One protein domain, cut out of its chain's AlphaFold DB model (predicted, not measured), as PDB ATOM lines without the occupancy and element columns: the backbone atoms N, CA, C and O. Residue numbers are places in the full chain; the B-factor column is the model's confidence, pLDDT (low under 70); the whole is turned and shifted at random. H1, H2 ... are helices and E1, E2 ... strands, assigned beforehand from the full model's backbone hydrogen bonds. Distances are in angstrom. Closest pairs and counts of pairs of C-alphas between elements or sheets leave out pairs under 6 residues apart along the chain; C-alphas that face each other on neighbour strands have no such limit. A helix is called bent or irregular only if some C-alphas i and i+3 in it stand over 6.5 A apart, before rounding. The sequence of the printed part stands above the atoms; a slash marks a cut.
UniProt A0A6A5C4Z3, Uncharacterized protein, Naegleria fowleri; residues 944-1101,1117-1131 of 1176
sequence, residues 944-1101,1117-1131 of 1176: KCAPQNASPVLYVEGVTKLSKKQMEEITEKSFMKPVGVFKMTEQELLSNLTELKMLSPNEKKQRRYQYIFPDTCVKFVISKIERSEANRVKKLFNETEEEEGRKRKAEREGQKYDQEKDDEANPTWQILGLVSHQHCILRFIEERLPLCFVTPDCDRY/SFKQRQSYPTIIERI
ATOM      1  N   LYS A 944     -40.048  23.146 -16.113       53.94
ATOM      2  CA  LYS A 944     -41.365  22.479 -15.931       53.94
ATOM      3  C   LYS A 944     -42.545  23.295 -16.486       53.94
ATOM      4  O   LYS A 944     -43.674  22.829 -16.534       53.94
ATOM      5  N   CYS A 945     -42.227  24.512 -16.908       57.81
ATOM      6  CA  CYS A 945     -42.949  25.439 -17.762       57.81
ATOM      7  C   CYS A 945     -43.256  24.871 -19.164       57.81
ATOM      8  O   CYS A 945     -44.147  25.385 -19.831       57.81
ATOM      9  N   ALA A 946     -42.531  23.842 -19.623       53.84
ATOM     10  CA  ALA A 946     -42.746  23.203 -20.918       53.84
ATOM     11  C   ALA A 946     -44.162  22.589 -20.994       53.84
ATOM     12  O   ALA A 946     -44.483  21.702 -20.196       53.84
ATOM     13  N   PRO A 947     -45.018  23.016 -21.940       55.50
ATOM     14  CA  PRO A 947     -46.441  22.673 -21.953       55.50
ATOM     15  C   PRO A 947     -46.727  21.292 -22.573       55.50
ATOM     16  O   PRO A 947     -47.581  21.146 -23.441       55.50
ATOM     17  N   GLN A 948     -46.029  20.251 -22.115       56.41
ATOM     18  CA  GLN A 948     -46.019  18.922 -22.750       56.41
ATOM     19  C   GLN A 948     -47.367  18.173 -22.732       56.41
ATOM     20  O   GLN A 948     -47.515  17.188 -23.445       56.41
ATOM     21  N   ASN A 949     -48.341  18.607 -21.922       55.00
ATOM     22  CA  ASN A 949     -49.669  17.979 -21.826       55.00
ATOM     23  C   ASN A 949     -50.842  18.981 -21.799       55.00
ATOM     24  O   ASN A 949     -51.997  18.566 -21.849       55.00
ATOM     25  N   ALA A 950     -50.572  20.286 -21.695       60.75
ATOM     26  CA  ALA A 950     -51.603  21.312 -21.567       60.75
ATOM     27  C   ALA A 950     -51.869  21.953 -22.933       60.75
ATOM     28  O   ALA A 950     -51.003  22.641 -23.474       60.75
ATOM     29  N   SER A 951     -53.067  21.759 -23.490       70.06
ATOM     30  CA  SER A 951     -53.485  22.493 -24.689       70.06
ATOM     31  C   SER A 951     -53.481  24.003 -24.397       70.06
ATOM     32  O   SER A 951     -54.076  24.421 -23.399       70.06
ATOM     33  N   PRO A 952     -52.840  24.842 -25.228       78.69
ATOM     34  CA  PRO A 952     -52.874  26.282 -25.023       78.69
ATOM     35  C   PRO A 952     -54.297  26.810 -25.185       78.69
ATOM     36  O   PRO A 952     -55.002  26.459 -26.133       78.69
ATOM     37  N   VAL A 953     -54.695  27.732 -24.310       81.94
ATOM     38  CA  VAL A 953     -55.867  28.561 -24.570       81.94
ATOM     39  C   VAL A 953     -55.444  29.658 -25.541       81.94
ATOM     40  O   VAL A 953     -54.634  30.534 -25.222       81.94
ATOM     41  N   LEU A 954     -55.991  29.568 -26.747       83.81
ATOM     42  CA  LEU A 954     -55.837  30.549 -27.808       83.81
ATOM     43  C   LEU A 954     -56.735  31.765 -27.542       83.81
ATOM     44  O   LEU A 954     -57.945  31.634 -27.355       83.81
ATOM     45  N   TYR A 955     -56.139  32.952 -27.588       82.38
ATOM     46  CA  TYR A 955     -56.816  34.239 -27.511       82.38
ATOM     47  C   TYR A 955     -56.538  35.044 -28.782       82.38
ATOM     48  O   TYR A 955     -55.393  35.198 -29.212       82.38
ATOM     49  N   VAL A 956     -57.596  35.579 -29.382       81.56
ATOM     50  CA  VAL A 956     -57.546  36.384 -30.606       81.56
ATOM     51  C   VAL A 956     -57.823  37.838 -30.236       81.56
ATOM     52  O   VAL A 956     -58.905  38.159 -29.731       81.56
ATOM     53  N   GLU A 957     -56.844  38.723 -30.461       73.06
ATOM     54  CA  GLU A 957     -56.971  40.144 -30.110       73.06
ATOM     55  C   GLU A 957     -58.158  40.762 -30.877       73.06
ATOM     56  O   GLU A 957     -58.341  40.542 -32.072       73.06
ATOM     57  N   GLY A 958     -59.030  41.473 -30.156       72.00
ATOM     58  CA  GLY A 958     -60.256  42.058 -30.707       72.00
ATOM     59  C   GLY A 958     -61.478  41.129 -30.809       72.00
ATOM     60  O   GLY A 958     -62.576  41.653 -30.986       72.00
ATOM     61  N   VAL A 959     -61.348  39.802 -30.649       77.00
ATOM     62  CA  VAL A 959     -62.508  38.877 -30.711       77.00
ATOM     63  C   VAL A 959     -62.752  38.126 -29.405       77.00
ATOM     64  O   VAL A 959     -63.881  38.120 -28.905       77.00
ATOM     65  N   THR A 960     -61.723  37.527 -28.799       75.12
ATOM     66  CA  THR A 960     -61.908  36.786 -27.544       75.12
ATOM     67  C   THR A 960     -62.148  37.765 -26.392       75.12
ATOM     68  O   THR A 960     -61.258  38.525 -26.008       75.12
ATOM     69  N   LYS A 961     -63.362  37.759 -25.823       73.81
ATOM     70  CA  LYS A 961     -63.775  38.661 -24.731       73.81
ATOM     71  C   LYS A 961     -63.111  38.296 -23.398       73.81
ATOM     72  O   LYS A 961     -63.725  37.701 -22.518       73.81
ATOM     73  N   LEU A 962     -61.851  38.692 -23.259       69.06
ATOM     74  CA  LEU A 962     -61.091  38.661 -22.014       69.06
ATOM     75  C   LEU A 962     -61.769  39.511 -20.930       69.06
ATOM     76  O   LEU A 962     -62.194  40.639 -21.188       69.06
ATOM     77  N   SER A 963     -61.813  39.007 -19.694       76.38
ATOM     78  CA  SER A 963     -62.154  39.852 -18.544       76.38
ATOM     79  C   SER A 963     -61.078  40.920 -18.335       76.38
ATOM     80  O   SER A 963     -59.909  40.694 -18.652       76.38
ATOM     81  N   LYS A 964     -61.439  42.072 -17.748       73.94
ATOM     82  CA  LYS A 964     -60.483  43.168 -17.508       73.94
ATOM     83  C   LYS A 964     -59.221  42.697 -16.767       73.94
ATOM     84  O   LYS A 964     -58.129  43.072 -17.170       73.94
ATOM     85  N   LYS A 965     -59.355  41.818 -15.764       72.94
ATOM     86  CA  LYS A 965     -58.210  41.260 -15.024       72.94
ATOM     87  C   LYS A 965     -57.287  40.429 -15.923       72.94
ATOM     88  O   LYS A 965     -56.081  40.630 -15.885       72.94
ATOM     89  N   GLN A 966     -57.836  39.517 -16.732       69.31
ATOM     90  CA  GLN A 966     -57.022  38.738 -17.675       69.31
ATOM     91  C   GLN A 966     -56.363  39.660 -18.706       69.31
ATOM     92  O   GLN A 966     -55.202  39.470 -19.033       69.31
ATOM     93  N   MET A 967     -57.086  40.679 -19.184       66.50
ATOM     94  CA  MET A 967     -56.576  41.671 -20.130       66.50
ATOM     95  C   MET A 967     -55.426  42.503 -19.539       66.50
ATOM     96  O   MET A 967     -54.436  42.722 -20.228       66.50
ATOM     97  N   GLU A 968     -55.500  42.914 -18.270       69.38
ATOM     98  CA  GLU A 968     -54.389  43.539 -17.528       69.38
ATOM     99  C   GLU A 968     -53.197  42.570 -17.385       69.38
ATOM    100  O   GLU A 968     -52.070  42.927 -17.717       69.38
ATOM    101  N   GLU A 969     -53.441  41.302 -17.037       65.56
ATOM    102  CA  GLU A 969     -52.425  40.231 -16.941       65.56
ATOM    103  C   GLU A 969     -51.855  39.758 -18.306       65.56
ATOM    104  O   GLU A 969     -50.968  38.900 -18.379       65.56
ATOM    105  N   ILE A 970     -52.392  40.302 -19.398       63.03
ATOM    106  CA  ILE A 970     -51.994  40.101 -20.799       63.03
ATOM    107  C   ILE A 970     -51.341  41.371 -21.364       63.03
ATOM    108  O   ILE A 970     -50.536  41.298 -22.291       63.03
ATOM    109  N   THR A 971     -51.657  42.543 -20.804       59.59
ATOM    110  CA  THR A 971     -51.123  43.844 -21.236       59.59
ATOM    111  C   THR A 971     -49.853  44.266 -20.496       59.59
ATOM    112  O   THR A 971     -49.346  45.352 -20.764       59.59
ATOM    113  N   GLU A 972     -49.202  43.354 -19.758       60.78
ATOM    114  CA  GLU A 972     -47.739  43.351 -19.522       60.78
ATOM    115  C   GLU A 972     -46.921  43.136 -20.832       60.78
ATOM    116  O   GLU A 972     -45.880  42.474 -20.866       60.78
ATOM    117  N   LYS A 973     -47.365  43.760 -21.937       56.31
ATOM    118  CA  LYS A 973     -46.703  43.807 -23.255       56.31
ATOM    119  C   LYS A 973     -45.275  44.372 -23.162       56.31
ATOM    120  O   LYS A 973     -44.466  44.102 -24.039       56.31
ATOM    121  N   SER A 974     -44.948  45.090 -22.082       53.66
ATOM    122  CA  SER A 974     -43.621  45.639 -21.762       53.66
ATOM    123  C   SER A 974     -42.511  44.604 -21.537       53.66
ATOM    124  O   SER A 974     -41.348  44.992 -21.496       53.66
ATOM    125  N   PHE A 975     -42.834  43.317 -21.360       65.62
ATOM    126  CA  PHE A 975     -41.835  42.262 -21.114       65.62
ATOM    127  C   PHE A 975     -41.746  41.203 -22.223       65.62
ATOM    128  O   PHE A 975     -40.942  40.277 -22.115       65.62
ATOM    129  N   MET A 976     -42.545  41.326 -23.288       81.38
ATOM    130  CA  MET A 976     -42.513  40.391 -24.415       81.38
ATOM    131  C   MET A 976     -41.492  40.857 -25.461       81.38
ATOM    132  O   MET A 976     -41.704  41.873 -26.120       81.38
ATOM    133  N   LYS A 977     -40.395  40.112 -25.622       85.00
ATOM    134  CA  LYS A 977     -39.385  40.321 -26.676       85.00
ATOM    135  C   LYS A 977     -39.664  39.413 -27.884       85.00
ATOM    136  O   LYS A 977     -40.338  38.397 -27.708       85.00
ATOM    137  N   PRO A 978     -39.132  39.707 -29.085       85.50
ATOM    138  CA  PRO A 978     -39.016  38.697 -30.133       85.50
ATOM    139  C   PRO A 978     -38.201  37.492 -29.634       85.50
ATOM    140  O   PRO A 978     -37.163  37.653 -28.998       85.50
ATOM    141  N   VAL A 979     -38.722  36.299 -29.908       87.44
ATOM    142  CA  VAL A 979     -38.174  34.981 -29.541       87.44
ATOM    143  C   VAL A 979     -37.679  34.225 -30.778       87.44
ATOM    144  O   VAL A 979     -36.718  33.472 -30.690       87.44
ATOM    145  N   GLY A 980     -38.316  34.443 -31.928       87.12
ATOM    146  CA  GLY A 980     -37.972  33.818 -33.203       87.12
ATOM    147  C   GLY A 980     -38.800  34.407 -34.340       87.12
ATOM    148  O   GLY A 980     -39.857  35.005 -34.099       87.12
ATOM    149  N   VAL A 981     -38.320  34.244 -35.569       88.94
ATOM    150  CA  VAL A 981     -38.993  34.683 -36.797       88.94
ATOM    151  C   VAL A 981     -39.018  33.534 -37.801       88.94
ATOM    152  O   VAL A 981     -38.093  32.724 -37.851       88.94
ATOM    153  N   PHE A 982     -40.089  33.462 -38.592       88.62
ATOM    154  CA  PHE A 982     -40.239  32.495 -39.676       88.62
ATOM    155  C   PHE A 982     -41.087  33.053 -40.826       88.62
ATOM    156  O   PHE A 982     -41.893  33.965 -40.635       88.62
ATOM    157  N   LYS A 983     -40.940  32.488 -42.027       87.50
ATOM    158  CA  LYS A 983     -41.839  32.725 -43.168       87.50
ATOM    159  C   LYS A 983     -42.704  31.487 -43.370       87.50
ATOM    160  O   LYS A 983     -42.177  30.382 -43.358       87.50
ATOM    161  N   MET A 984     -44.013  31.667 -43.537       89.62
ATOM    162  CA  MET A 984     -44.922  30.618 -44.022       89.62
ATOM    163  C   MET A 984     -46.239  31.240 -44.492       89.62
ATOM    164  O   MET A 984     -46.630  32.311 -44.010       89.62
ATOM    165  N   THR A 985     -46.955  30.570 -45.394       91.12
ATOM    166  CA  THR A 985     -48.288  31.023 -45.811       91.12
ATOM    167  C   THR A 985     -49.250  31.032 -44.616       91.12
ATOM    168  O   THR A 985     -49.134  30.243 -43.675       91.12
ATOM    169  N   GLU A 986     -50.262  31.903 -44.648       89.88
ATOM    170  CA  GLU A 986     -51.311  31.898 -43.617       89.88
ATOM    171  C   GLU A 986     -52.025  30.535 -43.555       89.88
ATOM    172  O   GLU A 986     -52.359  30.054 -42.475       89.88
ATOM    173  N   GLN A 987     -52.188  29.858 -44.697       89.88
ATOM    174  CA  GLN A 987     -52.809  28.538 -44.760       89.88
ATOM    175  C   GLN A 987     -51.980  27.452 -44.055       89.88
ATOM    176  O   GLN A 987     -52.571  26.601 -43.390       89.88
ATOM    177  N   GLU A 988     -50.648  27.482 -44.149       91.00
ATOM    178  CA  GLU A 988     -49.769  26.535 -43.444       91.00
ATOM    179  C   GLU A 988     -49.723  26.812 -41.938       91.00
ATOM    180  O   GLU A 988     -49.776  25.880 -41.133       91.00
ATOM    181  N   LEU A 989     -49.706  28.087 -41.529       91.25
ATOM    182  CA  LEU A 989     -49.840  28.446 -40.115       91.25
ATOM    183  C   LEU A 989     -51.156  27.889 -39.538       91.25
ATOM    184  O   LEU A 989     -51.162  27.275 -38.471       91.25
ATOM    185  N   LEU A 990     -52.262  28.047 -40.276       90.31
ATOM    186  CA  LEU A 990     -53.585  27.527 -39.919       90.31
ATOM    187  C   LEU A 990     -53.719  25.995 -40.044       90.31
ATOM    188  O   LEU A 990     -54.654  25.434 -39.468       90.31
ATOM    189  N   SER A 991     -52.856  25.302 -40.797       89.50
ATOM    190  CA  SER A 991     -52.886  23.835 -40.897       89.50
ATOM    191  C   SER A 991     -52.086  23.160 -39.789       89.50
ATOM    192  O   SER A 991     -52.533  22.139 -39.267       89.50
ATOM    193  N   ASN A 992     -50.939  23.742 -39.435       89.19
ATOM    194  CA  ASN A 992     -50.001  23.210 -38.450       89.19
ATOM    195  C   ASN A 992     -50.431  23.550 -37.008       89.19
ATOM    196  O   ASN A 992     -50.395  22.695 -36.122       89.19
ATOM    197  N   LEU A 993     -50.951  24.762 -36.773       90.00
ATOM    198  CA  LEU A 993     -51.577  25.136 -35.501       90.00
ATOM    199  C   LEU A 993     -53.077  24.832 -35.559       90.00
ATOM    200  O   LEU A 993     -53.907  25.669 -35.926       90.00
ATOM    201  N   THR A 994     -53.424  23.600 -35.188       84.69
ATOM    202  CA  THR A 994     -54.803  23.082 -35.172       84.69
ATOM    203  C   THR A 994     -55.749  23.926 -34.315       84.69
ATOM    204  O   THR A 994     -56.938  24.022 -34.625       84.69
ATOM    205  N   GLU A 995     -55.225  24.611 -33.299       87.00
ATOM    206  CA  GLU A 995     -55.941  25.590 -32.487       87.00
ATOM    207  C   GLU A 995     -56.442  26.778 -33.332       87.00
ATOM    208  O   GLU A 995     -57.608  27.163 -33.218       87.00
ATOM    209  N   LEU A 996     -55.618  27.308 -34.248       88.19
ATOM    210  CA  LEU A 996     -56.039  28.362 -35.181       88.19
ATOM    211  C   LEU A 996     -57.027  27.837 -36.231       88.19
ATOM    212  O   LEU A 996     -57.907  28.568 -36.693       88.19
ATOM    213  N   LYS A 997     -56.918  26.559 -36.613       87.06
ATOM    214  CA  LYS A 997     -57.814  25.925 -37.592       87.06
ATOM    215  C   LYS A 997     -59.283  25.990 -37.167       87.06
ATOM    216  O   LYS A 997     -60.149  26.108 -38.037       87.06
ATOM    217  N   MET A 998     -59.564  25.972 -35.862       86.38
ATOM    218  CA  MET A 998     -60.921  26.058 -35.303       86.38
ATOM    219  C   MET A 998     -61.521  27.475 -35.302       86.38
ATOM    220  O   MET A 998     -62.732  27.611 -35.144       86.38
ATOM    221  N   LEU A 999     -60.717  28.523 -35.516       86.88
ATOM    222  CA  LEU A 999     -61.190  29.912 -35.541       86.88
ATOM    223  C   LEU A 999     -62.186  30.185 -36.680       86.88
ATOM    224  O   LEU A 999     -62.090  29.616 -37.776       86.88
ATOM    225  N   SER A1000     -63.109  31.123 -36.464       88.75
ATOM    226  CA  SER A1000     -64.019  31.593 -37.514       88.75
ATOM    227  C   SER A1000     -63.276  32.361 -38.627       88.75
ATOM    228  O   SER A1000     -62.185  32.896 -38.402       88.75
ATOM    229  N   PRO A1001     -63.864  32.510 -39.832       87.38
ATOM    230  CA  PRO A1001     -63.259  33.286 -40.923       87.38
ATOM    231  C   PRO A1001     -63.026  34.776 -40.622       87.38
ATOM    232  O   PRO A1001     -62.337  35.445 -41.387       87.38
ATOM    233  N   ASN A1002     -63.605  35.322 -39.546       86.31
ATOM    234  CA  ASN A1002     -63.349  36.696 -39.107       86.31
ATOM    235  C   ASN A1002     -62.241  36.777 -38.046       86.31
ATOM    236  O   ASN A1002     -61.540  37.782 -37.988       86.31
ATOM    237  N   GLU A1003     -62.035  35.719 -37.262       85.31
ATOM    238  CA  GLU A1003     -60.890  35.591 -36.353       85.31
ATOM    239  C   GLU A1003     -59.597  35.278 -37.113       85.31
ATOM    240  O   GLU A1003     -58.557  35.836 -36.785       85.31
ATOM    241  N   LYS A1004     -59.663  34.469 -38.179       83.88
ATOM    242  CA  LYS A1004     -58.506  34.150 -39.043       83.88
ATOM    243  C   LYS A1004     -57.914  35.364 -39.769       83.88
ATOM    244  O   LYS A1004     -56.726  35.395 -40.044       83.88
ATOM    245  N   LYS A1005     -58.715  36.410 -40.003       83.44
ATOM    246  CA  LYS A1005     -58.235  37.692 -40.556       83.44
ATOM    247  C   LYS A1005     -57.358  38.485 -39.579       83.44
ATOM    248  O   LYS A1005     -56.793  39.505 -39.972       83.44
ATOM    249  N   GLN A1006     -57.273  38.081 -38.309       81.94
ATOM    250  CA  GLN A1006     -56.455  38.779 -37.325       81.94
ATOM    251  C   GLN A1006     -54.981  38.432 -37.512       81.94
ATOM    252  O   GLN A1006     -54.571  37.278 -37.457       81.94
ATOM    253  N   ARG A1007     -54.150  39.466 -37.650       85.06
ATOM    254  CA  ARG A1007     -52.693  39.330 -37.810       85.06
ATOM    255  C   ARG A1007     -51.964  38.956 -36.512       85.06
ATOM    256  O   ARG A1007     -50.737  38.997 -36.491       85.06
ATOM    257  N   ARG A1008     -52.683  38.627 -35.432       90.50
ATOM    258  CA  ARG A1008     -52.134  38.366 -34.094       90.50
ATOM    259  C   ARG A1008     -52.911  37.272 -33.362       90.50
ATOM    260  O   ARG A1008     -54.101  37.418 -33.087       90.50
ATOM    261  N   TYR A1009     -52.184  36.244 -32.943       91.38
ATOM    262  CA  TYR A1009     -52.678  35.100 -32.188       91.38
ATOM    263  C   TYR A1009     -51.911  34.987 -30.871       91.38
ATOM    264  O   TYR A1009     -50.685  34.888 -30.880       91.38
ATOM    265  N   GLN A1010     -52.603  35.012 -29.735       90.94
ATOM    266  CA  GLN A1010     -51.987  34.899 -28.416       90.94
ATOM    267  C   GLN A1010     -52.216  33.509 -27.820       90.94
ATOM    268  O   GLN A1010     -53.341  33.027 -27.749       90.94
ATOM    269  N   TYR A1011     -51.141  32.897 -27.338       90.06
ATOM    270  CA  TYR A1011     -51.129  31.584 -26.707       90.06
ATOM    271  C   TYR A1011     -50.857  31.745 -25.212       90.06
ATOM    272  O   TYR A1011     -49.877  32.383 -24.812       90.06
ATOM    273  N   ILE A1012     -51.731  31.175 -24.382       86.50
ATOM    274  CA  ILE A1012     -51.594  31.147 -22.922       86.50
ATOM    275  C   ILE A1012     -51.840  29.718 -22.452       86.50
ATOM    276  O   ILE A1012     -52.927  29.176 -22.643       86.50
ATOM    277  N   PHE A1013     -50.845  29.110 -21.817       83.44
ATOM    278  CA  PHE A1013     -50.968  27.760 -21.269       83.44
ATOM    279  C   PHE A1013     -51.458  27.868 -19.820       83.44
ATOM    280  O   PHE A1013     -50.696  28.356 -18.988       83.44
ATOM    281  N   PRO A1014     -52.703  27.469 -19.500       73.06
ATOM    282  CA  PRO A1014     -53.347  27.819 -18.230       73.06
ATOM    283  C   PRO A1014     -52.654  27.199 -17.009       73.06
ATOM    284  O   PRO A1014     -52.641  27.806 -15.941       73.06
ATOM    285  N   ASP A1015     -52.030  26.034 -17.186       72.56
ATOM    286  CA  ASP A1015     -51.311  25.300 -16.140       72.56
ATOM    287  C   ASP A1015     -49.849  25.763 -15.965       72.56
ATOM    288  O   ASP A1015     -49.085  25.164 -15.209       72.56
ATOM    289  N   THR A1016     -49.421  26.817 -16.672       76.25
ATOM    290  CA  THR A1016     -48.053  27.355 -16.596       76.25
ATOM    291  C   THR A1016     -48.048  28.889 -16.640       76.25
ATOM    292  O   THR A1016     -49.061  29.546 -16.857       76.25
ATOM    293  N   CYS A1017     -46.873  29.491 -16.477       74.19
ATOM    294  CA  CYS A1017     -46.648  30.921 -16.699       74.19
ATOM    295  C   CYS A1017     -46.236  31.272 -18.147       74.19
ATOM    296  O   CYS A1017     -45.895  32.426 -18.420       74.19
ATOM    297  N   VAL A1018     -46.257  30.310 -19.080       82.06
ATOM    298  CA  VAL A1018     -45.877  30.536 -20.481       82.06
ATOM    299  C   VAL A1018     -46.988  31.278 -21.227       82.06
ATOM    300  O   VAL A1018     -48.134  30.830 -21.318       82.06
ATOM    301  N   LYS A1019     -46.614  32.432 -21.782       87.50
ATOM    302  CA  LYS A1019     -47.442  33.309 -22.612       87.50
ATOM    303  C   LYS A1019     -46.610  33.737 -23.820       87.50
ATOM    304  O   LYS A1019     -45.504  34.252 -23.635       87.50
ATOM    305  N   PHE A1020     -47.130  33.552 -25.030       91.94
ATOM    306  CA  PHE A1020     -46.504  34.050 -26.258       91.94
ATOM    307  C   PHE A1020     -47.544  34.567 -27.258       91.94
ATOM    308  O   PHE A1020     -48.747  34.365 -27.098       91.94
ATOM    309  N   VAL A1021     -47.084  35.279 -28.279       92.31
ATOM    310  CA  VAL A1021     -47.882  35.806 -29.388       92.31
ATOM    311  C   VAL A1021     -47.201  35.424 -30.694       92.31
ATOM    312  O   VAL A1021     -46.011  35.670 -30.844       92.31
ATOM    313  N   ILE A1022     -47.955  34.892 -31.652       93.56
ATOM    314  CA  ILE A1022     -47.554  34.837 -33.062       93.56
ATOM    315  C   ILE A1022     -48.229  36.013 -33.765       93.56
ATOM    316  O   ILE A1022     -49.433  36.225 -33.600       93.56
ATOM    317  N   SER A1023     -47.483  36.785 -34.552       93.44
ATOM    318  CA  SER A1023     -48.055  37.882 -35.341       93.44
ATOM    319  C   SER A1023     -47.396  38.045 -36.703       93.44
ATOM    320  O   SER A1023     -46.171  37.975 -36.792       93.44
ATOM    321  N   LYS A1024     -48.201  38.305 -37.739       92.94
ATOM    322  CA  LYS A1024     -47.718  38.657 -39.082       92.94
ATOM    323  C   LYS A1024     -47.061  40.030 -39.005       92.94
ATOM    324  O   LYS A1024     -47.688  40.985 -38.550       92.94
ATOM    325  N   ILE A1025     -45.804  40.103 -39.423       90.06
ATOM    326  CA  ILE A1025     -45.017  41.337 -39.420       90.06
ATOM    327  C   ILE A1025     -45.524  42.236 -40.560       90.06
ATOM    328  O   ILE A1025     -45.906  41.749 -41.626       90.06
ATOM    329  N   GLU A1026     -45.569  43.552 -40.352       88.25
ATOM    330  CA  GLU A1026     -45.863  44.500 -41.437       88.25
ATOM    331  C   GLU A1026     -44.670  44.589 -42.397       88.25
ATOM    332  O   GLU A1026     -43.535  44.538 -41.936       88.25
ATOM    333  N   ARG A1027     -44.880  44.742 -43.716       82.56
ATOM    334  CA  ARG A1027     -43.790  44.639 -44.718       82.56
ATOM    335  C   ARG A1027     -42.589  45.559 -44.425       82.56
ATOM    336  O   ARG A1027     -41.440  45.169 -44.608       82.56
ATOM    337  N   SER A1028     -42.854  46.762 -43.916       80.12
ATOM    338  CA  SER A1028     -41.845  47.727 -43.456       80.12
ATOM    339  C   SER A1028     -40.928  47.160 -42.364       80.12
ATOM    340  O   SER A1028     -39.707  47.281 -42.450       80.12
ATOM    341  N   GLU A1029     -41.503  46.507 -41.354       81.88
ATOM    342  CA  GLU A1029     -40.756  45.836 -40.292       81.88
ATOM    343  C   GLU A1029     -40.205  44.479 -40.752       81.88
ATOM    344  O   GLU A1029     -39.096  44.134 -40.362       81.88
ATOM    345  N   ALA A1030     -40.893  43.760 -41.647       80.31
ATOM    346  CA  ALA A1030     -40.422  42.502 -42.224       80.31
ATOM    347  C   ALA A1030     -39.092  42.698 -42.966       80.31
ATOM    348  O   ALA A1030     -38.180  41.905 -42.778       80.31
ATOM    349  N   ASN A1031     -38.919  43.797 -43.706       78.12
ATOM    350  CA  ASN A1031     -37.645  44.122 -44.357       78.12
ATOM    351  C   ASN A1031     -36.539  44.528 -43.364       78.12
ATOM    352  O   ASN A1031     -35.375  44.198 -43.586       78.12
ATOM    353  N   ARG A1032     -36.873  45.189 -42.243       80.06
ATOM    354  CA  ARG A1032     -35.912  45.409 -41.140       80.06
ATOM    355  C   ARG A1032     -35.511  44.080 -40.496       80.06
ATOM    356  O   ARG A1032     -34.361  43.904 -40.121       80.06
ATOM    357  N   VAL A1033     -36.468  43.167 -40.371       73.62
ATOM    358  CA  VAL A1033     -36.306  41.834 -39.799       73.62
ATOM    359  C   VAL A1033     -35.459  40.948 -40.716       73.62
ATOM    360  O   VAL A1033     -34.438  40.479 -40.250       73.62
ATOM    361  N   LYS A1034     -35.740  40.812 -42.020       70.00
ATOM    362  CA  LYS A1034     -34.864  40.079 -42.964       70.00
ATOM    363  C   LYS A1034     -33.391  40.505 -42.841       70.00
ATOM    364  O   LYS A1034     -32.518  39.663 -42.704       70.00
ATOM    365  N   LYS A1035     -33.120  41.813 -42.744       71.44
ATOM    366  CA  LYS A1035     -31.763  42.358 -42.528       71.44
ATOM    367  C   LYS A1035     -31.119  42.040 -41.166       71.44
ATOM    368  O   LYS A1035     -29.918  42.227 -41.032       71.44
ATOM    369  N   LEU A1036     -31.894  41.614 -40.169       65.31
ATOM    370  CA  LEU A1036     -31.438  41.192 -38.834       65.31
ATOM    371  C   LEU A1036     -31.356  39.665 -38.675       65.31
ATOM    372  O   LEU A1036     -30.904  39.196 -37.643       65.31
ATOM    373  N   PHE A1037     -31.843  38.900 -39.652       63.00
ATOM    374  CA  PHE A1037     -31.854  37.432 -39.642       63.00
ATOM    375  C   PHE A1037     -31.181  36.853 -40.908       63.00
ATOM    376  O   PHE A1037     -31.320  35.667 -41.195       63.00
ATOM    377  N   ASN A1038     -30.460  37.714 -41.642       56.25
ATOM    378  CA  ASN A1038     -29.936  37.547 -43.001       56.25
ATOM    379  C   ASN A1038     -30.986  37.193 -44.081       56.25
ATOM    380  O   ASN A1038     -32.073  36.674 -43.821       56.25
ATOM    381  N   GLU A1039     -30.652  37.487 -45.343       60.91
ATOM    382  CA  GLU A1039     -31.366  36.904 -46.483       60.91
ATOM    383  C   GLU A1039     -30.998  35.418 -46.542       60.91
ATOM    384  O   GLU A1039     -29.926  35.040 -47.003       60.91
ATOM    385  N   THR A1040     -31.882  34.572 -46.009       63.66
ATOM    386  CA  THR A1040     -31.775  33.109 -46.087       63.66
ATOM    387  C   THR A1040     -31.539  32.670 -47.530       63.66
ATOM    388  O   THR A1040     -32.227  33.170 -48.422       63.66
ATOM    389  N   GLU A1041     -30.682  31.674 -47.756       68.38
ATOM    390  CA  GLU A1041     -30.344  31.152 -49.094       68.38
ATOM    391  C   GLU A1041     -31.578  30.713 -49.904       68.38
ATOM    392  O   GLU A1041     -31.568  30.748 -51.128       68.38
ATOM    393  N   GLU A1042     -32.688  30.373 -49.243       71.69
ATOM    394  CA  GLU A1042     -33.977  30.080 -49.883       71.69
ATOM    395  C   GLU A1042     -34.664  31.325 -50.500       71.69
ATOM    396  O   GLU A1042     -35.378  31.220 -51.498       71.69
ATOM    397  N   GLU A1043     -34.473  32.518 -49.930       72.69
ATOM    398  CA  GLU A1043     -34.953  33.787 -50.504       72.69
ATOM    399  C   GLU A1043     -34.051  34.222 -51.659       72.69
ATOM    400  O   GLU A1043     -34.552  34.550 -52.737       72.69
ATOM    401  N   GLU A1044     -32.731  34.118 -51.486       78.88
ATOM    402  CA  GLU A1044     -31.789  34.400 -52.566       78.88
ATOM    403  C   GLU A1044     -31.950  33.396 -53.720       78.88
ATOM    404  O   GLU A1044     -32.038  33.791 -54.876       78.88
ATOM    405  N   GLY A1045     -32.128  32.107 -53.428       80.94
ATOM    406  CA  GLY A1045     -32.423  31.054 -54.399       80.94
ATOM    407  C   GLY A1045     -33.754  31.262 -55.128       80.94
ATOM    408  O   GLY A1045     -33.823  31.056 -56.342       80.94
ATOM    409  N   ARG A1046     -34.802  31.747 -54.443       79.31
ATOM    410  CA  ARG A1046     -36.067  32.161 -55.085       79.31
ATOM    411  C   ARG A1046     -35.880  33.363 -56.011       79.31
ATOM    412  O   ARG A1046     -36.429  33.352 -57.113       79.31
ATOM    413  N   LYS A1047     -35.079  34.350 -55.612       83.56
ATOM    414  CA  LYS A1047     -34.704  35.505 -56.439       83.56
ATOM    415  C   LYS A1047     -33.882  35.078 -57.665       83.56
ATOM    416  O   LYS A1047     -34.341  35.302 -58.785       83.56
ATOM    417  N   ARG A1048     -32.773  34.346 -57.472       85.56
ATOM    418  CA  ARG A1048     -31.948  33.735 -58.540       85.56
ATOM    419  C   ARG A1048     -32.800  32.893 -59.497       85.56
ATOM    420  O   ARG A1048     -32.527  32.870 -60.693       85.56
ATOM    421  N   LYS A1049     -33.822  32.180 -58.997       87.06
ATOM    422  CA  LYS A1049     -34.759  31.388 -59.814       87.06
ATOM    423  C   LYS A1049     -35.710  32.264 -60.630       87.06
ATOM    424  O   LYS A1049     -35.849  32.015 -61.822       87.06
ATOM    425  N   ALA A1050     -36.340  33.275 -60.030       86.62
ATOM    426  CA  ALA A1050     -37.206  34.208 -60.754       86.62
ATOM    427  C   ALA A1050     -36.433  34.922 -61.877       86.62
ATOM    428  O   ALA A1050     -36.897  34.961 -63.016       86.62
ATOM    429  N   GLU A1051     -35.210  35.372 -61.580       87.81
ATOM    430  CA  GLU A1051     -34.275  35.948 -62.551       87.81
ATOM    431  C   GLU A1051     -33.935  34.947 -63.677       87.81
ATOM    432  O   GLU A1051     -34.001  35.311 -64.853       87.81
ATOM    433  N   ARG A1052     -33.686  33.664 -63.355       90.38
ATOM    434  CA  ARG A1052     -33.488  32.577 -64.344       90.38
ATOM    435  C   ARG A1052     -34.715  32.306 -65.221       90.38
ATOM    436  O   ARG A1052     -34.563  31.946 -66.383       90.38
ATOM    437  N   GLU A1053     -35.919  32.474 -64.680       92.56
ATOM    438  CA  GLU A1053     -37.191  32.352 -65.408       92.56
ATOM    439  C   GLU A1053     -37.550  33.623 -66.209       92.56
ATOM    440  O   GLU A1053     -38.621  33.693 -66.813       92.56
ATOM    441  N   GLY A1054     -36.681  34.644 -66.222       89.25
ATOM    442  CA  GLY A1054     -36.932  35.929 -66.886       89.25
ATOM    443  C   GLY A1054     -38.013  36.778 -66.204       89.25
ATOM    444  O   GLY A1054     -38.453  37.788 -66.756       89.25
ATOM    445  N   GLN A1055     -38.452  36.384 -65.008       87.69
ATOM    446  CA  GLN A1055     -39.443  37.100 -64.219       87.69
ATOM    447  C   GLN A1055     -38.735  38.105 -63.310       87.69
ATOM    448  O   GLN A1055     -37.858  37.750 -62.524       87.69
ATOM    449  N   LYS A1056     -39.145  39.377 -63.355       84.75
ATOM    450  CA  LYS A1056     -38.674  40.355 -62.368       84.75
ATOM    451  C   LYS A1056     -39.138  39.905 -60.979       84.75
ATOM    452  O   LYS A1056     -40.343  39.909 -60.731       84.75
ATOM    453  N   TYR A1057     -38.200  39.548 -60.097       82.56
ATOM    454  CA  TYR A1057     -38.509  39.145 -58.724       82.56
ATOM    455  C   TYR A1057     -39.292  40.258 -58.018       82.56
ATOM    456  O   TYR A1057     -38.793  41.360 -57.776       82.56
ATOM    457  N   ASP A1058     -40.563  39.972 -57.747       86.31
ATOM    458  CA  ASP A1058     -41.494  40.892 -57.117       86.31
ATOM    459  C   ASP A1058     -41.567  40.560 -55.628       86.31
ATOM    460  O   ASP A1058     -42.392  39.761 -55.180       86.31
ATOM    461  N   GLN A1059     -40.661  41.178 -54.869       81.62
ATOM    462  CA  GLN A1059     -40.584  41.033 -53.416       81.62
ATOM    463  C   GLN A1059     -41.925  41.339 -52.734       81.62
ATOM    464  O   GLN A1059     -42.247  40.733 -51.716       81.62
ATOM    465  N   GLU A1060     -42.727  42.248 -53.299       83.44
ATOM    466  CA  GLU A1060     -44.033  42.616 -52.764       83.44
ATOM    467  C   GLU A1060     -45.027  41.452 -52.874       83.44
ATOM    468  O   GLU A1060     -45.721  41.171 -51.890       83.44
ATOM    469  N   LYS A1061     -45.042  40.738 -54.009       87.12
ATOM    470  CA  LYS A1061     -45.827  39.502 -54.171       87.12
ATOM    471  C   LYS A1061     -45.303  38.350 -53.317       87.12
ATOM    472  O   LYS A1061     -46.114  37.610 -52.763       87.12
ATOM    473  N   ASP A1062     -43.986  38.190 -53.180       83.19
ATOM    474  CA  ASP A1062     -43.416  37.134 -52.329       83.19
ATOM    475  C   ASP A1062     -43.719  37.381 -50.839       83.19
ATOM    476  O   ASP A1062     -44.122  36.456 -50.145       83.19
ATOM    477  N   ASP A1063     -43.666  38.630 -50.362       83.75
ATOM    478  CA  ASP A1063     -44.071  39.001 -48.993       83.75
ATOM    479  C   ASP A1063     -45.586  38.841 -48.743       83.75
ATOM    480  O   ASP A1063     -46.028  38.685 -47.599       83.75
ATOM    481  N   GLU A1064     -46.405  38.927 -49.796       85.62
ATOM    482  CA  GLU A1064     -47.851  38.704 -49.711       85.62
ATOM    483  C   GLU A1064     -48.193  37.207 -49.676       85.62
ATOM    484  O   GLU A1064     -48.992  36.791 -48.831       85.62
ATOM    485  N   ALA A1065     -47.547  36.405 -50.532       86.25
ATOM    486  CA  ALA A1065     -47.704  34.954 -50.598       86.25
ATOM    487  C   ALA A1065     -47.085  34.236 -49.385       86.25
ATOM    488  O   ALA A1065     -47.756  33.426 -48.743       86.25
ATOM    489  N   ASN A1066     -45.839  34.578 -49.045       86.06
ATOM    490  CA  ASN A1066     -44.990  33.939 -48.035       86.06
ATOM    491  C   ASN A1066     -44.694  34.901 -46.863       86.06
ATOM    492  O   ASN A1066     -43.538  35.260 -46.614       86.06
ATOM    493  N   PRO A1067     -45.724  35.368 -46.131       89.94
ATOM    494  CA  PRO A1067     -45.558  36.410 -45.135       89.94
ATOM    495  C   PRO A1067     -44.642  35.994 -43.988       89.94
ATOM    496  O   PRO A1067     -44.655  34.860 -43.505       89.94
ATOM    497  N   THR A1068     -43.875  36.970 -43.509       90.12
ATOM    498  CA  THR A1068     -43.037  36.813 -42.321       90.12
ATOM    499  C   THR A1068     -43.883  36.952 -41.052       90.12
ATOM    500  O   THR A1068     -44.691  37.878 -40.918       90.12
ATOM    501  N   TRP A1069     -43.677  36.048 -40.102       92.44
ATOM    502  CA  TRP A1069     -44.304  36.021 -38.785       92.44
ATOM    503  C   TRP A1069     -43.229  36.126 -37.701       92.44
ATOM    504  O   TRP A1069     -42.162  35.522 -37.806       92.44
ATOM    505  N   GLN A1070     -43.529  36.867 -36.635       92.38
ATOM    506  CA  GLN A1070     -42.709  36.921 -35.425       92.38
ATOM    507  C   GLN A1070     -43.400  36.217 -34.262       92.38
ATOM    508  O   GLN A1070     -44.617  36.337 -34.076       92.38
ATOM    509  N   ILE A1071     -42.594  35.538 -33.450       92.38
ATOM    510  CA  ILE A1071     -42.965  35.010 -32.142       92.38
ATOM    511  C   ILE A1071     -42.505  36.035 -31.104       92.38
ATOM    512  O   ILE A1071     -41.309  36.284 -30.971       92.38
ATOM    513  N   LEU A1072     -43.433  36.622 -30.353       91.50
ATOM    514  CA  LEU A1072     -43.143  37.480 -29.203       91.50
ATOM    515  C   LEU A1072     -43.403  36.696 -27.912       91.50
ATOM    516  O   LEU A1072     -44.450  36.063 -27.775       91.50
ATOM    517  N   GLY A1073     -42.502  36.760 -26.937       90.88
ATOM    518  CA  GLY A1073     -42.584  35.959 -25.717       90.88
ATOM    519  C   GLY A1073     -41.794  36.532 -24.545       90.88
ATOM    520  O   GLY A1073     -40.979  37.439 -24.698       90.88
ATOM    521  N   LEU A1074     -42.041  35.998 -23.350       84.88
ATOM    522  CA  LEU A1074     -41.202  36.284 -22.184       84.88
ATOM    523  C   LEU A1074     -39.865  35.541 -22.334       84.88
ATOM    524  O   LEU A1074     -39.867  34.323 -22.494       84.88
ATOM    525  N   VAL A1075     -38.739  36.255 -22.224       80.69
ATOM    526  CA  VAL A1075     -37.381  35.681 -22.373       80.69
ATOM    527  C   VAL A1075     -37.143  34.519 -21.399       80.69
ATOM    528  O   VAL A1075     -36.608  33.488 -21.787       80.69
ATOM    529  N   SER A1076     -37.665  34.612 -20.169       79.69
ATOM    530  CA  SER A1076     -37.620  33.538 -19.157       79.69
ATOM    531  C   SER A1076     -38.322  32.235 -19.570       79.69
ATOM    532  O   SER A1076     -38.259  31.247 -18.843       79.69
ATOM    533  N   HIS A1077     -39.037  32.233 -20.697       83.19
ATOM    534  CA  HIS A1077     -39.709  31.076 -21.281       83.19
ATOM    535  C   HIS A1077     -39.272  30.812 -22.733       83.19
ATOM    536  O   HIS A1077     -39.872  29.952 -23.372       83.19
ATOM    537  N   GLN A1078     -38.248  31.505 -23.255       84.19
ATOM    538  CA  GLN A1078     -37.798  31.418 -24.654       84.19
ATOM    539  C   GLN A1078     -37.620  29.966 -25.114       84.19
ATOM    540  O   GLN A1078     -38.248  29.568 -26.089       84.19
ATOM    541  N   HIS A1079     -36.891  29.142 -24.354       80.12
ATOM    542  CA  HIS A1079     -36.711  27.717 -24.655       80.12
ATOM    543  C   HIS A1079     -38.034  26.920 -24.698       80.12
ATOM    544  O   HIS A1079     -38.222  26.085 -25.576       80.12
ATOM    545  N   CYS A1080     -38.994  27.194 -23.804       82.69
ATOM    546  CA  CYS A1080     -40.310  26.528 -23.834       82.69
ATOM    547  C   CYS A1080     -41.158  26.951 -25.035       82.69
ATOM    548  O   CYS A1080     -41.952  26.159 -25.536       82.69
ATOM    549  N   ILE A1081     -41.020  28.209 -25.453       87.25
ATOM    550  CA  ILE A1081     -41.761  28.787 -26.571       87.25
ATOM    551  C   ILE A1081     -41.193  28.253 -27.887       87.25
ATOM    552  O   ILE A1081     -41.966  27.744 -28.689       87.25
ATOM    553  N   LEU A1082     -39.868  28.303 -28.075       84.81
ATOM    554  CA  LEU A1082     -39.190  27.718 -29.235       84.81
ATOM    555  C   LEU A1082     -39.545  26.237 -29.364       84.81
ATOM    556  O   LEU A1082     -40.155  25.863 -30.357       84.81
ATOM    557  N   ARG A1083     -39.345  25.443 -28.305       83.25
ATOM    558  CA  ARG A1083     -39.679  24.014 -28.296       83.25
ATOM    559  C   ARG A1083     -41.147  23.714 -28.624       83.25
ATOM    560  O   ARG A1083     -41.418  22.797 -29.388       83.25
ATOM    561  N   PHE A1084     -42.110  24.463 -28.072       86.31
ATOM    562  CA  PHE A1084     -43.524  24.268 -28.432       86.31
ATOM    563  C   PHE A1084     -43.773  24.543 -29.922       86.31
ATOM    564  O   PHE A1084     -44.589  23.868 -30.545       86.31
ATOM    565  N   ILE A1085     -43.095  25.543 -30.488       87.56
ATOM    566  CA  ILE A1085     -43.232  25.881 -31.902       87.56
ATOM    567  C   ILE A1085     -42.482  24.861 -32.778       87.56
ATOM    568  O   ILE A1085     -43.031  24.477 -33.800       87.56
ATOM    569  N   GLU A1086     -41.320  24.343 -32.376       84.19
ATOM    570  CA  GLU A1086     -40.597  23.243 -33.050       84.19
ATOM    571  C   GLU A1086     -41.435  21.954 -33.091       84.19
ATOM    572  O   GLU A1086     -41.536  21.300 -34.125       84.19
ATOM    573  N   GLU A1087     -42.109  21.617 -31.986       82.69
ATOM    574  CA  GLU A1087     -43.011  20.460 -31.884       82.69
ATOM    575  C   GLU A1087     -44.324  20.634 -32.693       82.69
ATOM    576  O   GLU A1087     -45.128  19.700 -32.753       82.69
ATOM    577  N   ARG A1088     -44.580  21.806 -33.310       84.31
ATOM    578  CA  ARG A1088     -45.856  22.130 -33.990       84.31
ATOM    579  C   ARG A1088     -45.755  22.741 -35.387       84.31
ATOM    580  O   ARG A1088     -46.676  22.537 -36.172       84.31
ATOM    581  N   LEU A1089     -44.713  23.501 -35.701       82.75
ATOM    582  CA  LEU A1089     -44.485  24.149 -36.992       82.75
ATOM    583  C   LEU A1089     -43.196  23.579 -37.621       82.75
ATOM    584  O   LEU A1089     -42.150  23.613 -36.975       82.75
ATOM    585  N   PRO A1090     -43.226  23.097 -38.879       69.81
ATOM    586  CA  PRO A1090     -42.062  22.518 -39.551       69.81
ATOM    587  C   PRO A1090     -41.127  23.622 -40.080       69.81
ATOM    588  O   PRO A1090     -41.058  23.865 -41.283       69.81
ATOM    589  N   LEU A1091     -40.462  24.343 -39.177       64.44
ATOM    590  CA  LEU A1091     -39.718  25.563 -39.499       64.44
ATOM    591  C   LEU A1091     -38.207  25.358 -39.565       64.44
ATOM    592  O   LEU A1091     -37.597  24.816 -38.646       64.44
ATOM    593  N   CYS A1092     -37.594  25.990 -40.562       53.31
ATOM    594  CA  CYS A1092     -36.287  26.602 -40.370       53.31
ATOM    595  C   CYS A1092     -36.501  27.872 -39.527       53.31
ATOM    596  O   CYS A1092     -36.961  28.891 -40.047       53.31
ATOM    597  N   PHE A1093     -36.247  27.810 -38.217       56.59
ATOM    598  CA  PHE A1093     -36.192  29.028 -37.405       56.59
ATOM    599  C   PHE A1093     -34.901  29.769 -37.717       56.59
ATOM    600  O   PHE A1093     -33.845  29.148 -37.821       56.59
ATOM    601  N   VAL A1094     -34.973  31.096 -37.706       50.97
ATOM    602  CA  VAL A1094     -33.806  31.905 -37.367       50.97
ATOM    603  C   VAL A1094     -34.066  32.499 -35.980       50.97
ATOM    604  O   VAL A1094     -35.079  33.171 -35.746       50.97
ATOM    605  N   THR A1095     -33.207  32.168 -35.018       51.72
ATOM    606  CA  THR A1095     -33.214  32.749 -33.668       51.72
ATOM    607  C   THR A1095     -32.535  34.117 -33.706       51.72
ATOM    608  O   THR A1095     -31.476  34.216 -34.317       51.72
ATOM    609  N   PRO A1096     -33.093  35.169 -33.075       44.41
ATOM    610  CA  PRO A1096     -32.474  36.493 -33.097       44.41
ATOM    611  C   PRO A1096     -31.163  36.456 -32.316       44.41
ATOM    612  O   PRO A1096     -31.200  36.062 -31.149       44.41
ATOM    613  N   ASP A1097     -30.064  36.863 -32.962       43.06
ATOM    614  CA  ASP A1097     -28.665  36.821 -32.501       43.06
ATOM    615  C   ASP A1097     -28.522  36.694 -30.980       43.06
ATOM    616  O   ASP A1097     -28.618  37.673 -30.224       43.06
ATOM    617  N   CYS A1098     -28.308  35.459 -30.520       40.69
ATOM    618  CA  CYS A1098     -28.140  35.183 -29.096       40.69
ATOM    619  C   CYS A1098     -26.831  35.780 -28.556       40.69
ATOM    620  O   CYS A1098     -26.741  36.059 -27.365       40.69
ATOM    621  N   ASP A1099     -25.895  36.106 -29.444       37.50
ATOM    622  CA  ASP A1099     -24.588  36.734 -29.236       37.50
ATOM    623  C   ASP A1099     -24.643  38.064 -28.455       37.50
ATOM    624  O   ASP A1099     -23.641  38.511 -27.904       37.50
ATOM    625  N   ARG A1100     -25.817  38.710 -28.360       39.25
ATOM    626  CA  ARG A1100     -26.029  39.904 -27.513       39.25
ATOM    627  C   ARG A1100     -26.560  39.608 -26.105       39.25
ATOM    628  O   ARG A1100     -26.782  40.546 -25.337       39.25
ATOM    629  N   TYR A1101     -26.752  38.343 -25.731       39.53
ATOM    630  CA  TYR A1101     -27.023  37.924 -24.353       39.53
ATOM    631  C   TYR A1101     -25.714  37.653 -23.598       39.53
ATOM    632  O   TYR A1101     -25.424  36.516 -23.258       39.53
ATOM    633  N   SER A1117     -31.400   9.183 -29.714       34.06
ATOM    634  CA  SER A1117     -31.055   7.974 -30.472       34.06
ATOM    635  C   SER A1117     -30.889   8.278 -31.966       34.06
ATOM    636  O   SER A1117     -31.648   9.058 -32.536       34.06
ATOM    637  N   PHE A1118     -29.920   7.627 -32.619       37.69
ATOM    638  CA  PHE A1118     -29.563   7.878 -34.024       37.69
ATOM    639  C   PHE A1118     -30.769   7.790 -34.984       37.69
ATOM    640  O   PHE A1118     -30.925   8.619 -35.875       37.69
ATOM    641  N   LYS A1119     -31.691   6.849 -34.732       35.84
ATOM    642  CA  LYS A1119     -32.929   6.676 -35.514       35.84
ATOM    643  C   LYS A1119     -33.924   7.835 -35.388       35.84
ATOM    644  O   LYS A1119     -34.777   7.978 -36.253       35.84
ATOM    645  N   GLN A1120     -33.843   8.632 -34.324       37.41
ATOM    646  CA  GLN A1120     -34.756   9.750 -34.078       37.41
ATOM    647  C   GLN A1120     -34.267  11.057 -34.726       37.41
ATOM    648  O   GLN A1120     -35.098  11.885 -35.093       37.41
ATOM    649  N   ARG A1121     -32.951  11.204 -34.956       37.59
ATOM    650  CA  ARG A1121     -32.406  12.272 -35.819       37.59
ATOM    651  C   ARG A1121     -32.863  12.098 -37.272       37.59
ATOM    652  O   ARG A1121     -33.378  13.030 -37.867       37.59
ATOM    653  N   GLN A1122     -32.790  10.872 -37.802       36.91
ATOM    654  CA  GLN A1122     -33.173  10.566 -39.192       36.91
ATOM    655  C   GLN A1122     -34.634  10.901 -39.554       36.91
ATOM    656  O   GLN A1122     -34.939  11.066 -40.730       36.91
ATOM    657  N   SER A1123     -35.546  10.995 -38.579       34.56
ATOM    658  CA  SER A1123     -36.942  11.397 -38.825       34.56
ATOM    659  C   SER A1123     -37.161  12.913 -38.918       34.56
ATOM    660  O   SER A1123     -38.134  13.334 -39.536       34.56
ATOM    661  N   TYR A1124     -36.291  13.713 -38.298       33.81
ATOM    662  CA  TYR A1124     -36.384  15.173 -38.232       33.81
ATOM    663  C   TYR A1124     -34.963  15.747 -38.081       33.81
ATOM    664  O   TYR A1124     -34.501  15.878 -36.943       33.81
ATOM    665  N   PRO A1125     -34.252  16.062 -39.184       34.88
ATOM    666  CA  PRO A1125     -32.958  16.731 -39.090       34.88
ATOM    667  C   PRO A1125     -33.148  18.080 -38.400       34.88
ATOM    668  O   PRO A1125     -34.073  18.834 -38.720       34.88
ATOM    669  N   THR A1126     -32.294  18.370 -37.421       41.12
ATOM    670  CA  THR A1126     -32.367  19.645 -36.704       41.12
ATOM    671  C   THR A1126     -31.913  20.798 -37.601       41.12
ATOM    672  O   THR A1126     -31.213  20.603 -38.593       41.12
ATOM    673  N   ILE A1127     -32.314  22.026 -37.262       38.25
ATOM    674  CA  ILE A1127     -32.036  23.224 -38.076       38.25
ATOM    675  C   ILE A1127     -30.523  23.414 -38.283       38.25
ATOM    676  O   ILE A1127     -30.095  23.765 -39.376       38.25
ATOM    677  N   ILE A1128     -29.718  23.081 -37.269       34.59
ATOM    678  CA  ILE A1128     -28.251  23.099 -37.334       34.59
ATOM    679  C   ILE A1128     -27.715  22.012 -38.279       34.59
ATOM    680  O   ILE A1128     -26.828  22.290 -39.075       34.59
ATOM    681  N   GLU A1129     -28.267  20.794 -38.255       35.41
ATOM    682  CA  GLU A1129     -27.850  19.731 -39.186       35.41
ATOM    683  C   GLU A1129     -28.156  20.107 -40.645       35.41
ATOM    684  O   GLU A1129     -27.319  19.864 -41.507       35.41
ATOM    685  N   ARG A1130     -29.259  20.821 -40.923       35.16
ATOM    686  CA  ARG A1130     -29.509  21.395 -42.260       35.16
ATOM    687  C   ARG A1130     -28.548  22.516 -42.649       35.16
ATOM    688  O   ARG A1130     -28.190  22.598 -43.815       35.16
ATOM    689  N   ILE A1131     -28.109  23.353 -41.708       34.12
ATOM    690  CA  ILE A1131     -27.089  24.383 -41.979       34.12
ATOM    691  C   ILE A1131     -25.744  23.742 -42.375       34.12
ATOM    692  O   ILE A1131     -24.991  24.345 -43.130       34.12
TER     693      ILE A1131
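What this domain is: This is residues 944 to 1101 and 1117 to 1131 of the 1176 residues of an uncharacterized protein of Naegleria fowleri (UniProt A0A6A5C4Z3). A twisted sheet of five strands makes the core, with H7 packed over one face and the shorter H4 over the other; H1 and H5 lie toward opposite ends of the longest axis, and residues 963 to 969, which include H1, stick out. H8 and H9 form a separate tail piece after a cut. The 173 printed residues include nine named helices and five named strands, in the order E1 H1 E2 H2 H3 E3 E4 H4 H5 H6 E5 H7 H8 H9; the sheet runs E1 E3 E4 E5 E2, antiparallel throughout. The class is mixed, helices and strands, and the whole is compact, with a radius of gyration of the C-alphas of 17.4 A and spans of 56 by 43 by 34 A.

How they stand to each other: E1, residues 953 to 956, is an edge strand beside E3, residues 1008 to 1012, with N 953 and O 1012 2.8 A apart. E3 forms a hairpin with E4, residues 1019 to 1024, where N 1009 and O 1022 are 2.8 A apart. E4 is the neighbour of E5, residues 1068 to 1074, with N 1021 and O 1072 at 2.8 A. E5 is the neighbour of the other edge strand, E2, residues 976 to 983, with N 979 and O 1071 at 2.8 A; E2 bends by 53 degrees at residue 979. H7, residues 1075 to 1086, is on the sheet over E5 at a height of 8.2 A; its closest C-alphas to E2 are those of Gln 1078 and Val 979, 6.1 A apart. H7 is irregular, with C-alphas 1076 and 1079 8.1 A apart. H4, residues 1027 to 1034, is on the opposite face at a height of 9.6 A, giving three layers, helices on both faces of a sheet. H2, residues 986 to 992, and H3, residues 994 to 997, only graze the sheet and touch only at the corner, Leu 990 to Lys 997, C-alphas 5.1 A apart. H6, residues 1059 to 1065, is close to but not clearly touching H4, the C-alphas of Asp 1063 and Arg 1027 being 7.1 A apart, and is near H5, residues 1041 to 1052. H1, residues 964 to 968, H8, residues 1118 to 1121, and H9, residues 1127 to 1131, touch no helix and are not on the sheet. Every O i to N i+4 pair is within hydrogen-bond range in H1, H2, H5, H6 and H9, against 3 of 4 in H4 and 6 of 8 in H7; H3 and H8 are too short for such a pair.

Where its parts are: E1 begins at C-alpha 953, (-55.867, 28.561, -24.570). From first to last C-alpha, E2 measures 20.3 A, E5 20.2 A, E4 17.3 A, H7 16.7 A and H5 15.6 A. H9 ends at C-alpha 1131, (-27.089, 24.383, -41.979).

The domain as a whole: The two C-alphas farthest apart are those of Lys 965 and Gly 1054, 56.3 A. Residues 1102 to 1116 are not printed, and C-alphas 1101 and 1117 are 30.8 A apart across the cut. Of the links that are printed whole, none is long. Mean pLDDT of the printed part is 74.5; among the 51 residues under 70 are 944 to 950, 966 to 975, 1090 to 1101 and 1117 to 1131.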